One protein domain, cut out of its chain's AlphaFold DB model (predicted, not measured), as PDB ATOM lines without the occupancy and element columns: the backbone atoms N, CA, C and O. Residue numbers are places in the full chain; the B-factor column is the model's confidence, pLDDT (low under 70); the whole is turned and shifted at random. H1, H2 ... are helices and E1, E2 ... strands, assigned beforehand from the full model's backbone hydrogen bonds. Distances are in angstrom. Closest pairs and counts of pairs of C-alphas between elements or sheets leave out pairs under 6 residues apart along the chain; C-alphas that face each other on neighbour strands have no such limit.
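Overview. This is residues 67 to 138 of the 139 residues of an uncharacterized protein of Bacillus thuringiensis serovar israelensis ATCC 35646 (UniProt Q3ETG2). Two helices, H1 and H2, pack at nearly a right angle, and the later part of the chain, from E1 through H3 and H4 to H5, makes an arch over them whose two ends come back beside H1 and H2. Strand E1 is at one end of this arch, between two short stretches that pair with it; H5 is at the other end, and the long loop round Pro 101 reaches out beyond E1. The 72 printed residues hold five named helices and one named strand in the order H1, H2, E1, H3, H4, H5, and the class is mostly helix. The whole is compact, with a radius of gyration of the C-alphas of 11.8 A, yet elongated, with spans of 35 by 21 by 21 A.

Arrangement. Start at residues 67 to 68, which pair antiparallel with residues 106 to 107 of E1, residues 105 to 108. Next comes H1, residues 69 to 75, which touches H2, residues 80 to 89; their closest C-alphas, those of Ala 73 and Val 80, are 5.3 A apart. Their lines stand at 72 degrees, only just about perpendicular. Go on to residues 98 to 99, which pair antiparallel with residues 105 to 106 of E1; E1 pairs with no named strand. The closest C-alphas of H1 and E1, those of Leu 69 and Ala 105, are 6.9 A apart. H3, residues 109 to 118, meets E1 only through their link, and is only just apart from H1, at 8.1 A. H4, residues 120 to 123, is close to H3 but not clearly touching, with the C-alphas of Glu 116 and Ser 123 closest at 6.2 A. H5, residues 132 to 135, is close to H2 but not clearly touching, with Arg 82 and Leu 132 closest at 7.6 A between C-alphas. In H1, H2 and H3 every O i to N i+4 pair is within hydrogen-bond range; H4 and H5 are too short for such a pair.

Along the chain. Find C-alpha 69 at (41.190, -35.695, 2.281), where H1 begins; it runs 9.9 A to C-alpha 75. H2 runs 14.5 A from C-alpha 80 to C-alpha 89 at (25.879, -33.718, 2.428). E1 covers 10.2 A and H3 14.4 A. H4 and H5 have four residues each; H5 ends at C-alpha 135, at (24.583, -40.968, 11.537).

Size, cuts and confidence. Look for the two C-alphas farthest apart at Pro 101 and Gly 138, 36.7 A from each other. The printed part has no cut. The link from H2 to E1, residues 90 to 104, is long. The mean pLDDT of the printed part is 77.2, and residues 120 to 138 are under 70.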
ATOM      1  N   LEU A  67      45.736 -30.632   6.009       84.12
ATOM      2  CA  LEU A  67      45.390 -32.031   5.808       84.12
ATOM      3  C   LEU A  67      44.825 -32.225   4.403       84.12
ATOM      4  O   LEU A  67      44.016 -31.423   3.931       84.12
ATOM      5  N   LEU A  68      45.223 -33.312   3.750       88.25
ATOM      6  CA  LEU A  68      44.512 -33.830   2.589       88.25
ATOM      7  C   LEU A  68      43.281 -34.622   3.039       88.25
ATOM      8  O   LEU A  68      43.215 -35.153   4.148       88.25
ATOM      9  N   LEU A  69      42.340 -34.800   2.116       87.25
ATOM     10  CA  LEU A  69      41.190 -35.695   2.281       87.25
ATOM     11  C   LEU A  69      41.597 -37.115   2.725       87.25
ATOM     12  O   LEU A  69      40.926 -37.724   3.554       87.25
ATOM     13  N   GLY A  70      42.730 -37.617   2.219       86.56
ATOM     14  CA  GLY A  70      43.317 -38.890   2.645       86.56
ATOM     15  C   GLY A  70      43.791 -38.898   4.099       86.56
ATOM     16  O   GLY A  70      43.613 -39.897   4.790       86.56
ATOM     17  N   ASP A  71      44.342 -37.788   4.589       88.06
ATOM     18  CA  ASP A  71      44.797 -37.677   5.978       88.06
ATOM     19  C   ASP A  71      43.610 -37.671   6.942       88.06
ATOM     20  O   ASP A  71      43.642 -38.346   7.969       88.06
ATOM     21  N   ILE A  72      42.536 -36.968   6.571       87.81
ATOM     22  CA  ILE A  72      41.268 -36.947   7.309       87.81
ATOM     23  C   ILE A  72      40.650 -38.353   7.338       87.81
ATOM     24  O   ILE A  72      40.295 -38.858   8.401       87.81
ATOM     25  N   ALA A  73      40.591 -39.027   6.186       86.81
ATOM     26  CA  ALA A  73      40.066 -40.386   6.081       86.81
ATOM     27  C   ALA A  73      40.855 -41.377   6.951       86.81
ATOM     28  O   ALA A  73      40.267 -42.155   7.705       86.81
ATOM     29  N   ASN A  74      42.188 -41.296   6.915       85.88
ATOM     30  CA  ASN A  74      43.064 -42.103   7.762       85.88
ATOM     31  C   ASN A  74      42.844 -41.814   9.252       85.88
ATOM     32  O   ASN A  74      42.765 -42.749  10.049       85.88
ATOM     33  N   ARG A  75      42.712 -40.535   9.629       84.25
ATOM     34  CA  ARG A  75      42.460 -40.097  11.011       84.25
ATOM     35  C   ARG A  75      41.146 -40.656  11.555       84.25
ATOM     36  O   ARG A  75      41.117 -41.122  12.689       84.25
ATOM     37  N   TRP A  76      40.093 -40.672  10.742       83.69
ATOM     38  CA  TRP A  76      38.775 -41.203  11.118       83.69
ATOM     39  C   TRP A  76      38.614 -42.704  10.853       83.69
ATOM     40  O   TRP A  76      37.561 -43.272  11.134       83.69
ATOM     41  N   ALA A  77      39.652 -43.363  10.328       81.06
ATOM     42  CA  ALA A  77      39.628 -44.765   9.915       81.06
ATOM     43  C   ALA A  77      38.455 -45.103   8.967       81.06
ATOM     44  O   ALA A  77      37.829 -46.162   9.080       81.06
ATOM     45  N   VAL A  78      38.176 -44.204   8.018       78.31
ATOM     46  CA  VAL A  78      37.164 -44.355   6.959       78.31
ATOM     47  C   VAL A  78      37.813 -44.282   5.574       78.31
ATOM     48  O   VAL A  78      38.997 -43.986   5.442       78.31
ATOM     49  N   SER A  79      37.047 -44.563   4.519       84.31
ATOM     50  CA  SER A  79      37.528 -44.383   3.147       84.31
ATOM     51  C   SER A  79      37.422 -42.920   2.702       84.31
ATOM     52  O   SER A  79      36.578 -42.167   3.198       84.31
ATOM     53  N   VAL A  80      38.256 -42.513   1.741       86.00
ATOM     54  CA  VAL A  80      38.252 -41.143   1.193       86.00
ATOM     55  C   VAL A  80      36.897 -40.795   0.581       86.00
ATOM     56  O   VAL A  80      36.410 -39.680   0.756       86.00
ATOM     57  N   GLU A  81      36.242 -41.759  -0.064       86.44
ATOM     58  CA  GLU A  81      34.921 -41.585  -0.674       86.44
ATOM     59  C   GLU A  81      33.864 -41.228   0.376       86.44
ATOM     60  O   GLU A  81      32.971 -40.433   0.103       86.44
ATOM     61  N   ARG A  82      33.972 -41.762   1.600       81.06
ATOM     62  CA  ARG A  82      33.046 -41.423   2.690       81.06
ATOM     63  C   ARG A  82      33.245 -40.018   3.217       81.06
ATOM     64  O   ARG A  82      32.259 -39.350   3.515       81.06
ATOM     65  N   VAL A  83      34.486 -39.553   3.290       85.25
ATOM     66  CA  VAL A  83      34.757 -38.154   3.632       85.25
ATOM     67  C   VAL A  83      34.250 -37.233   2.519       85.25
ATOM     68  O   VAL A  83      33.640 -36.214   2.809       85.25
ATOM     69  N   GLN A  84      34.405 -37.611   1.246       87.56
ATOM     70  CA  GLN A  84      33.847 -36.845   0.124       87.56
ATOM     71  C   GLN A  84      32.317 -36.793   0.135       87.56
ATOM     72  O   GLN A  84      31.750 -35.737  -0.132       87.56
ATOM     73  N   GLU A  85      31.642 -37.903   0.441       84.69
ATOM     74  CA  GLU A  85      30.191 -37.895   0.631       84.69
ATOM     75  C   GLU A  85      29.804 -36.930   1.753       84.69
ATOM     76  O   GLU A  85      28.900 -36.125   1.551       84.69
ATOM     77  N   LEU A  86      30.512 -36.963   2.889       83.38
ATOM     78  CA  LEU A  86      30.277 -36.067   4.025       83.38
ATOM     79  C   LEU A  86      30.402 -34.589   3.629       83.38
ATOM     80  O   LEU A  86      29.496 -33.811   3.905       83.38
ATOM     81  N   VAL A  87      31.465 -34.234   2.902       86.88
ATOM     82  CA  VAL A  87      31.693 -32.878   2.366       86.88
ATOM     83  C   VAL A  87      30.511 -32.390   1.516       86.88
ATOM     84  O   VAL A  87      30.235 -31.196   1.472       86.88
ATOM     85  N   GLN A  88      29.817 -33.289   0.808       85.25
ATOM     86  CA  GLN A  88      28.693 -32.925  -0.064       85.25
ATOM     87  C   GLN A  88      27.355 -32.812   0.670       85.25
ATOM     88  O   GLN A  88      26.469 -32.091   0.210       85.25
ATOM     89  N   ILE A  89      27.173 -33.576   1.747       80.31
ATOM     90  CA  ILE A  89      25.879 -33.718   2.428       80.31
ATOM     91  C   ILE A  89      25.780 -32.885   3.702       80.31
ATOM     92  O   ILE A  89      24.667 -32.516   4.072       80.31
ATOM     93  N   ASP A  90      26.902 -32.600   4.365       83.44
ATOM     94  CA  ASP A  90      26.930 -31.803   5.584       83.44
ATOM     95  C   ASP A  90      27.375 -30.360   5.283       83.44
ATOM     96  O   ASP A  90      28.550 -30.124   4.992       83.44
ATOM     97  N   PRO A  91      26.465 -29.373   5.366       84.00
ATOM     98  CA  PRO A  91      26.800 -27.973   5.131       84.00
ATOM     99  C   PRO A  91      27.708 -27.364   6.211       84.00
ATOM    100  O   PRO A  91      28.226 -26.271   5.997       84.00
ATOM    101  N   LEU A  92      27.881 -28.025   7.362       86.38
ATOM    102  CA  LEU A  92      28.791 -27.594   8.427       86.38
ATOM    103  C   LEU A  92      30.216 -28.122   8.237       86.38
ATOM    104  O   LEU A  92      31.115 -27.717   8.975       86.38
ATOM    105  N   PHE A  93      30.432 -29.013   7.266       89.50
ATOM    106  CA  PHE A  93      31.760 -29.534   6.987       89.50
ATOM    107  C   PHE A  93      32.714 -28.393   6.581       89.50
ATOM    108  O   PHE A  93      32.340 -27.557   5.749       89.50
ATOM    109  N   PRO A  94      33.955 -28.348   7.110       89.81
ATOM    110  CA  PRO A  94      34.903 -27.287   6.799       89.81
ATOM    111  C   PRO A  94      35.159 -27.124   5.302       89.81
ATOM    112  O   PRO A  94      35.433 -28.085   4.582       89.81
ATOM    113  N   GLY A  95      35.119 -25.879   4.831       88.56
ATOM    114  CA  GLY A  95      35.519 -25.555   3.466       88.56
ATOM    115  C   GLY A  95      37.014 -25.822   3.240       88.56
ATOM    116  O   GLY A  95      37.810 -25.739   4.175       88.56
ATOM    117  N   PRO A  96      37.434 -26.129   2.001       88.69
ATOM    118  CA  PRO A  96      38.850 -26.256   1.696       88.69
ATOM    119  C   PRO A  96      39.545 -24.898   1.840       88.69
ATOM    120  O   PRO A  96      39.095 -23.894   1.287       88.69
ATOM    121  N   TYR A  97      40.679 -24.886   2.531       83.12
ATOM    122  CA  TYR A  97      41.540 -23.714   2.671       83.12
ATOM    123  C   TYR A  97      42.191 -23.344   1.338       83.12
ATOM    124  O   TYR A  97      42.220 -22.180   0.944       83.12
ATOM    125  N   ILE A  98      42.692 -24.354   0.618       81.44
ATOM    126  CA  ILE A  98      43.284 -24.210  -0.715       81.44
ATOM    127  C   ILE A  98      42.846 -25.391  -1.579       81.44
ATOM    128  O   ILE A  98      42.877 -26.540  -1.143       81.44
ATOM    129  N   ILE A  99      42.503 -25.110  -2.833       83.56
ATOM    130  CA  ILE A  99      42.347 -26.127  -3.874       83.56
ATOM    131  C   ILE A  99      43.579 -26.053  -4.778       83.56
ATOM    132  O   ILE A  99      43.879 -25.005  -5.352       83.56
ATOM    133  N   LEU A 100      44.314 -27.159  -4.885       77.50
ATOM    134  CA  LEU A 100      45.499 -27.255  -5.729       77.50
ATOM    135  C   LEU A 100      45.115 -27.342  -7.219       77.50
ATOM    136  O   LEU A 100      44.022 -27.799  -7.553       77.50
ATOM    137  N   PRO A 101      46.025 -27.003  -8.153       75.00
ATOM    138  CA  PRO A 101      45.801 -27.207  -9.589       75.00
ATOM    139  C   PRO A 101      45.532 -28.669  -9.980       75.00
ATOM    140  O   PRO A 101      44.892 -28.925 -10.998       75.00
ATOM    141  N   SER A 102      45.984 -29.629  -9.162       76.56
ATOM    142  CA  SER A 102      45.659 -31.058  -9.289       76.56
ATOM    143  C   SER A 102      44.201 -31.391  -8.953       76.56
ATOM    144  O   SER A 102      43.770 -32.512  -9.207       76.56
ATOM    145  N   LYS A 103      43.435 -30.411  -8.448       79.94
ATOM    146  CA  LYS A 103      42.079 -30.508  -7.885       79.94
ATOM    147  C   LYS A 103      42.002 -31.138  -6.494       79.94
ATOM    148  O   LYS A 103      40.900 -31.342  -5.992       79.94
ATOM    149  N   ASP A 104      43.142 -31.386  -5.856       79.75
ATOM    150  CA  ASP A 104      43.165 -31.823  -4.463       79.75
ATOM    151  C   ASP A 104      42.828 -30.659  -3.529       79.75
ATOM    152  O   ASP A 104      43.323 -29.540  -3.693       79.75
ATOM    153  N   ALA A 105      41.987 -30.936  -2.537       85.25
ATOM    154  CA  ALA A 105      41.589 -29.984  -1.513       85.25
ATOM    155  C   ALA A 105      42.458 -30.143  -0.257       85.25
ATOM    156  O   ALA A 105      42.639 -31.254   0.248       85.25
ATOM    157  N   LEU A 106      42.967 -29.018   0.242       83.88
ATOM    158  CA  LEU A 106      43.685 -28.905   1.507       83.88
ATOM    159  C   LEU A 106      42.781 -28.251   2.546       83.88
ATOM    160  O   LEU A 106      42.211 -27.191   2.291       83.88
ATOM    161  N   TYR A 107      42.699 -28.858   3.722       88.69
ATOM    162  CA  TYR A 107      41.889 -28.400   4.851       88.69
ATOM    163  C   TYR A 107      42.797 -27.977   6.000       88.69
ATOM    164  O   TYR A 107      43.859 -28.572   6.184       88.69
ATOM    165  N   LEU A 108      42.404 -26.972   6.782       85.69
ATOM    166  CA  LEU A 108      43.142 -26.636   7.997       85.69
ATOM    167  C   LEU A 108      42.846 -27.671   9.083       85.69
ATOM    168  O   LEU A 108      41.698 -28.036   9.322       85.69
ATOM    169  N   GLU A 109      43.886 -28.140   9.769       85.50
ATOM    170  CA  GLU A 109      43.739 -29.092  10.873       85.50
ATOM    171  C   GLU A 109      42.904 -28.512  12.023       85.50
ATOM    172  O   GLU A 109      42.199 -29.272  12.690       85.50
ATOM    173  N   VAL A 110      42.949 -27.191  12.238       85.38
ATOM    174  CA  VAL A 110      42.140 -26.517  13.266       85.38
ATOM    175  C   VAL A 110      40.649 -26.624  12.952       85.38
ATOM    176  O   VAL A 110      39.913 -27.135  13.789       85.38
ATOM    177  N   ASP A 111      40.227 -26.304  11.727       85.88
ATOM    178  CA  ASP A 111      38.817 -26.375  11.326       85.88
ATOM    179  C   ASP A 111      38.286 -27.813  11.390       85.88
ATOM    180  O   ASP A 111      37.166 -28.064  11.831       85.88
ATOM    181  N   ILE A 112      39.111 -28.790  10.992       88.88
ATOM    182  CA  ILE A 112      38.770 -30.213  11.111       88.88
ATOM    183  C   ILE A 112      38.632 -30.621  12.582       88.88
ATOM    184  O   ILE A 112      37.721 -31.366  12.928       88.88
ATOM    185  N   THR A 113      39.501 -30.121  13.462       86.06
ATOM    186  CA  THR A 113      39.439 -30.413  14.901       86.06
ATOM    187  C   THR A 113      38.223 -29.753  15.558       86.06
ATOM    188  O   THR A 113      37.584 -30.372  16.405       86.06
ATOM    189  N   GLU A 114      37.857 -28.535  15.164       88.25
ATOM    190  CA  GLU A 114      36.620 -27.880  15.614       88.25
ATOM    191  C   GLU A 114      35.382 -28.655  15.151       88.25
ATOM    192  O   GLU A 114      34.480 -28.927  15.946       88.25
ATOM    193  N   TYR A 115      35.368 -29.104  13.896       88.25
ATOM    194  CA  TYR A 115      34.299 -29.946  13.367       88.25
ATOM    195  C   TYR A 115      34.184 -31.286  14.117       88.25
ATOM    196  O   TYR A 115      33.086 -31.713  14.474       88.25
ATOM    197  N   GLU A 116      35.306 -31.927  14.454       86.25
ATOM    198  CA  GLU A 116      35.324 -33.134  15.294       86.25
ATOM    199  C   GLU A 116      34.752 -32.895  16.700       86.25
ATOM    200  O   GLU A 116      34.115 -33.786  17.258       86.25
ATOM    201  N   GLN A 117      34.960 -31.712  17.288       83.25
ATOM    202  CA  GLN A 117      34.394 -31.372  18.600       83.25
ATOM    203  C   GLN A 117      32.874 -31.202  18.541       83.25
ATOM    204  O   GLN A 117      32.179 -31.617  19.470       83.25
ATOM    205  N   LEU A 118      32.354 -30.638  17.447       81.69
ATOM    206  CA  LEU A 118      30.913 -30.553  17.190       81.69
ATOM    207  C   LEU A 118      30.296 -31.941  16.968       81.69
ATOM    208  O   LEU A 118      29.162 -32.192  17.377       81.69
ATOM    209  N   HIS A 119      31.066 -32.860  16.383       75.50
ATOM    210  CA  HIS A 119      30.648 -34.220  16.068       75.50
ATOM    211  C   HIS A 119      31.530 -35.250  16.778       75.50
ATOM    212  O   HIS A 119      32.218 -36.047  16.137       75.50
ATOM    213  N   ALA A 120      31.476 -35.268  18.117       66.62
ATOM    214  CA  ALA A 120      32.297 -36.148  18.958       66.62
ATOM    215  C   ALA A 120      32.243 -37.635  18.539       66.62
ATOM    216  O   ALA A 120      33.205 -38.377  18.739       66.62
ATOM    217  N   GLU A 121      31.151 -38.067  17.908       64.31
ATOM    218  CA  GLU A 121      30.948 -39.416  17.370       64.31
ATOM    219  C   GLU A 121      31.864 -39.776  16.184       64.31
ATOM    220  O   GLU A 121      32.158 -40.955  16.000       64.31
ATOM    221  N   LEU A 122      32.369 -38.792  15.423       63.44
ATOM    222  CA  LEU A 122      33.373 -38.994  14.365       63.44
ATOM    223  C   LEU A 122      34.754 -39.344  14.936       63.44
ATOM    224  O   LEU A 122      35.506 -40.109  14.336       63.44
ATOM    225  N   SER A 123      35.074 -38.802  16.117       57.97
ATOM    226  CA  SER A 123      36.324 -39.078  16.838       57.97
ATOM    227  C   SER A 123      36.295 -40.409  17.597       57.97
ATOM    228  O   SER A 123      37.337 -40.964  17.955       57.97
ATOM    229  N   GLN A 124      35.095 -40.939  17.849       54.97
ATOM    230  CA  GLN A 124      34.907 -42.207  18.530       54.97
ATOM    231  C   GLN A 124      34.811 -43.337  17.506       54.97
ATOM    232  O   GLN A 124      34.208 -43.220  16.447       54.97
ATOM    233  N   VAL A 125      35.386 -44.486  17.853       51.47
ATOM    234  CA  VAL A 125      35.563 -45.704  17.031       51.47
ATOM    235  C   VAL A 125      34.231 -46.320  16.512       51.47
ATOM    236  O   VAL A 125      34.215 -47.394  15.912       51.47
ATOM    237  N   TYR A 126      33.092 -45.647  16.702       46.38
ATOM    238  CA  TYR A 126      31.731 -46.107  16.427       46.38
ATOM    239  C   TYR A 126      31.284 -46.020  14.955       46.38
ATOM    240  O   TYR A 126      30.241 -46.577  14.607       46.38
ATOM    241  N   ILE A 127      32.084 -45.423  14.061       52.78
ATOM    242  CA  ILE A 127      31.854 -45.478  12.596       52.78
ATOM    243  C   ILE A 127      32.333 -46.813  11.996       52.78
ATOM    244  O   ILE A 127      32.157 -47.088  10.808       52.78
ATOM    245  N   ARG A 128      32.858 -47.738  12.813       47.94
ATOM    246  CA  ARG A 128      33.039 -49.138  12.403       47.94
ATOM    247  C   ARG A 128      31.686 -49.842  12.262       47.94
ATOM    248  O   ARG A 128      31.268 -50.598  13.131       47.94
ATOM    249  N   GLY A 129      31.014 -49.606  11.137       49.00
ATOM    250  CA  GLY A 129      29.884 -50.411  10.667       49.00
ATOM    251  C   GLY A 129      28.535 -49.697  10.579       49.00
ATOM    252  O   GLY A 129      27.610 -50.281  10.019       49.00
ATOM    253  N   ARG A 130      28.397 -48.450  11.059       52.66
ATOM    254  CA  ARG A 130      27.184 -47.646  10.823       52.66
ATOM    255  C   ARG A 130      27.325 -46.797   9.561       52.66
ATOM    256  O   ARG A 130      28.361 -46.194   9.304       52.66
ATOM    257  N   ASN A 131      26.271 -46.783   8.750       56.31
ATOM    258  CA  ASN A 131      26.187 -45.964   7.546       56.31
ATOM    259  C   ASN A 131      26.265 -44.480   7.948       56.31
ATOM    260  O   ASN A 131      25.422 -44.025   8.717       56.31
ATOM    261  N   LEU A 132      27.237 -43.728   7.418       60.00
ATOM    262  CA  LEU A 132      27.398 -42.281   7.650       60.00
ATOM    263  C   LEU A 132      26.090 -41.499   7.410       60.00
ATOM    264  O   LEU A 132      25.806 -40.499   8.058       60.00
ATOM    265  N   ARG A 133      25.251 -42.004   6.498       57.12
ATOM    266  CA  ARG A 133      23.932 -41.463   6.169       57.12
ATOM    267  C   ARG A 133      22.897 -41.657   7.287       57.12
ATOM    268  O   ARG A 133      22.004 -40.833   7.397       57.12
ATOM    269  N   ALA A 134      23.001 -42.727   8.079       59.31
ATOM    270  CA  ALA A 134      22.173 -42.941   9.270       59.31
ATOM    271  C   ALA A 134      22.646 -42.042  10.424       59.31
ATOM    272  O   ALA A 134      21.830 -41.396  11.071       59.31
ATOM    273  N   PHE A 135      23.971 -41.897  10.581       59.12
ATOM    274  CA  PHE A 135      24.583 -40.968  11.537       59.12
ATOM    275  C   PHE A 135      24.106 -39.522  11.327       59.12
ATOM    276  O   PHE A 135      23.586 -38.902  12.248       59.12
ATOM    277  N   LEU A 136      24.168 -39.010  10.096       59.84
ATOM    278  CA  LEU A 136      23.727 -37.642   9.787       59.84
ATOM    279  C   LEU A 136      22.211 -37.429   9.879       59.84
ATOM    280  O   LEU A 136      21.753 -36.291   9.932       59.84
ATOM    281  N   ARG A 137      21.420 -38.507   9.880       62.28
ATOM    282  CA  ARG A 137      19.968 -38.448  10.087       62.28
ATOM    283  C   ARG A 137      19.564 -38.574  11.557       62.28
ATOM    284  O   ARG A 137      18.391 -38.373  11.853       62.28
ATOM    285  N   GLY A 138      20.503 -38.881  12.454       56.84
ATOM    286  CA  GLY A 138      20.204 -39.188  13.854       56.84
ATOM    287  C   GLY A 138      19.377 -40.468  14.037       56.84
ATOM    288  O   GLY A 138      18.625 -40.552  15.006       56.84
TER     289      GLY A 138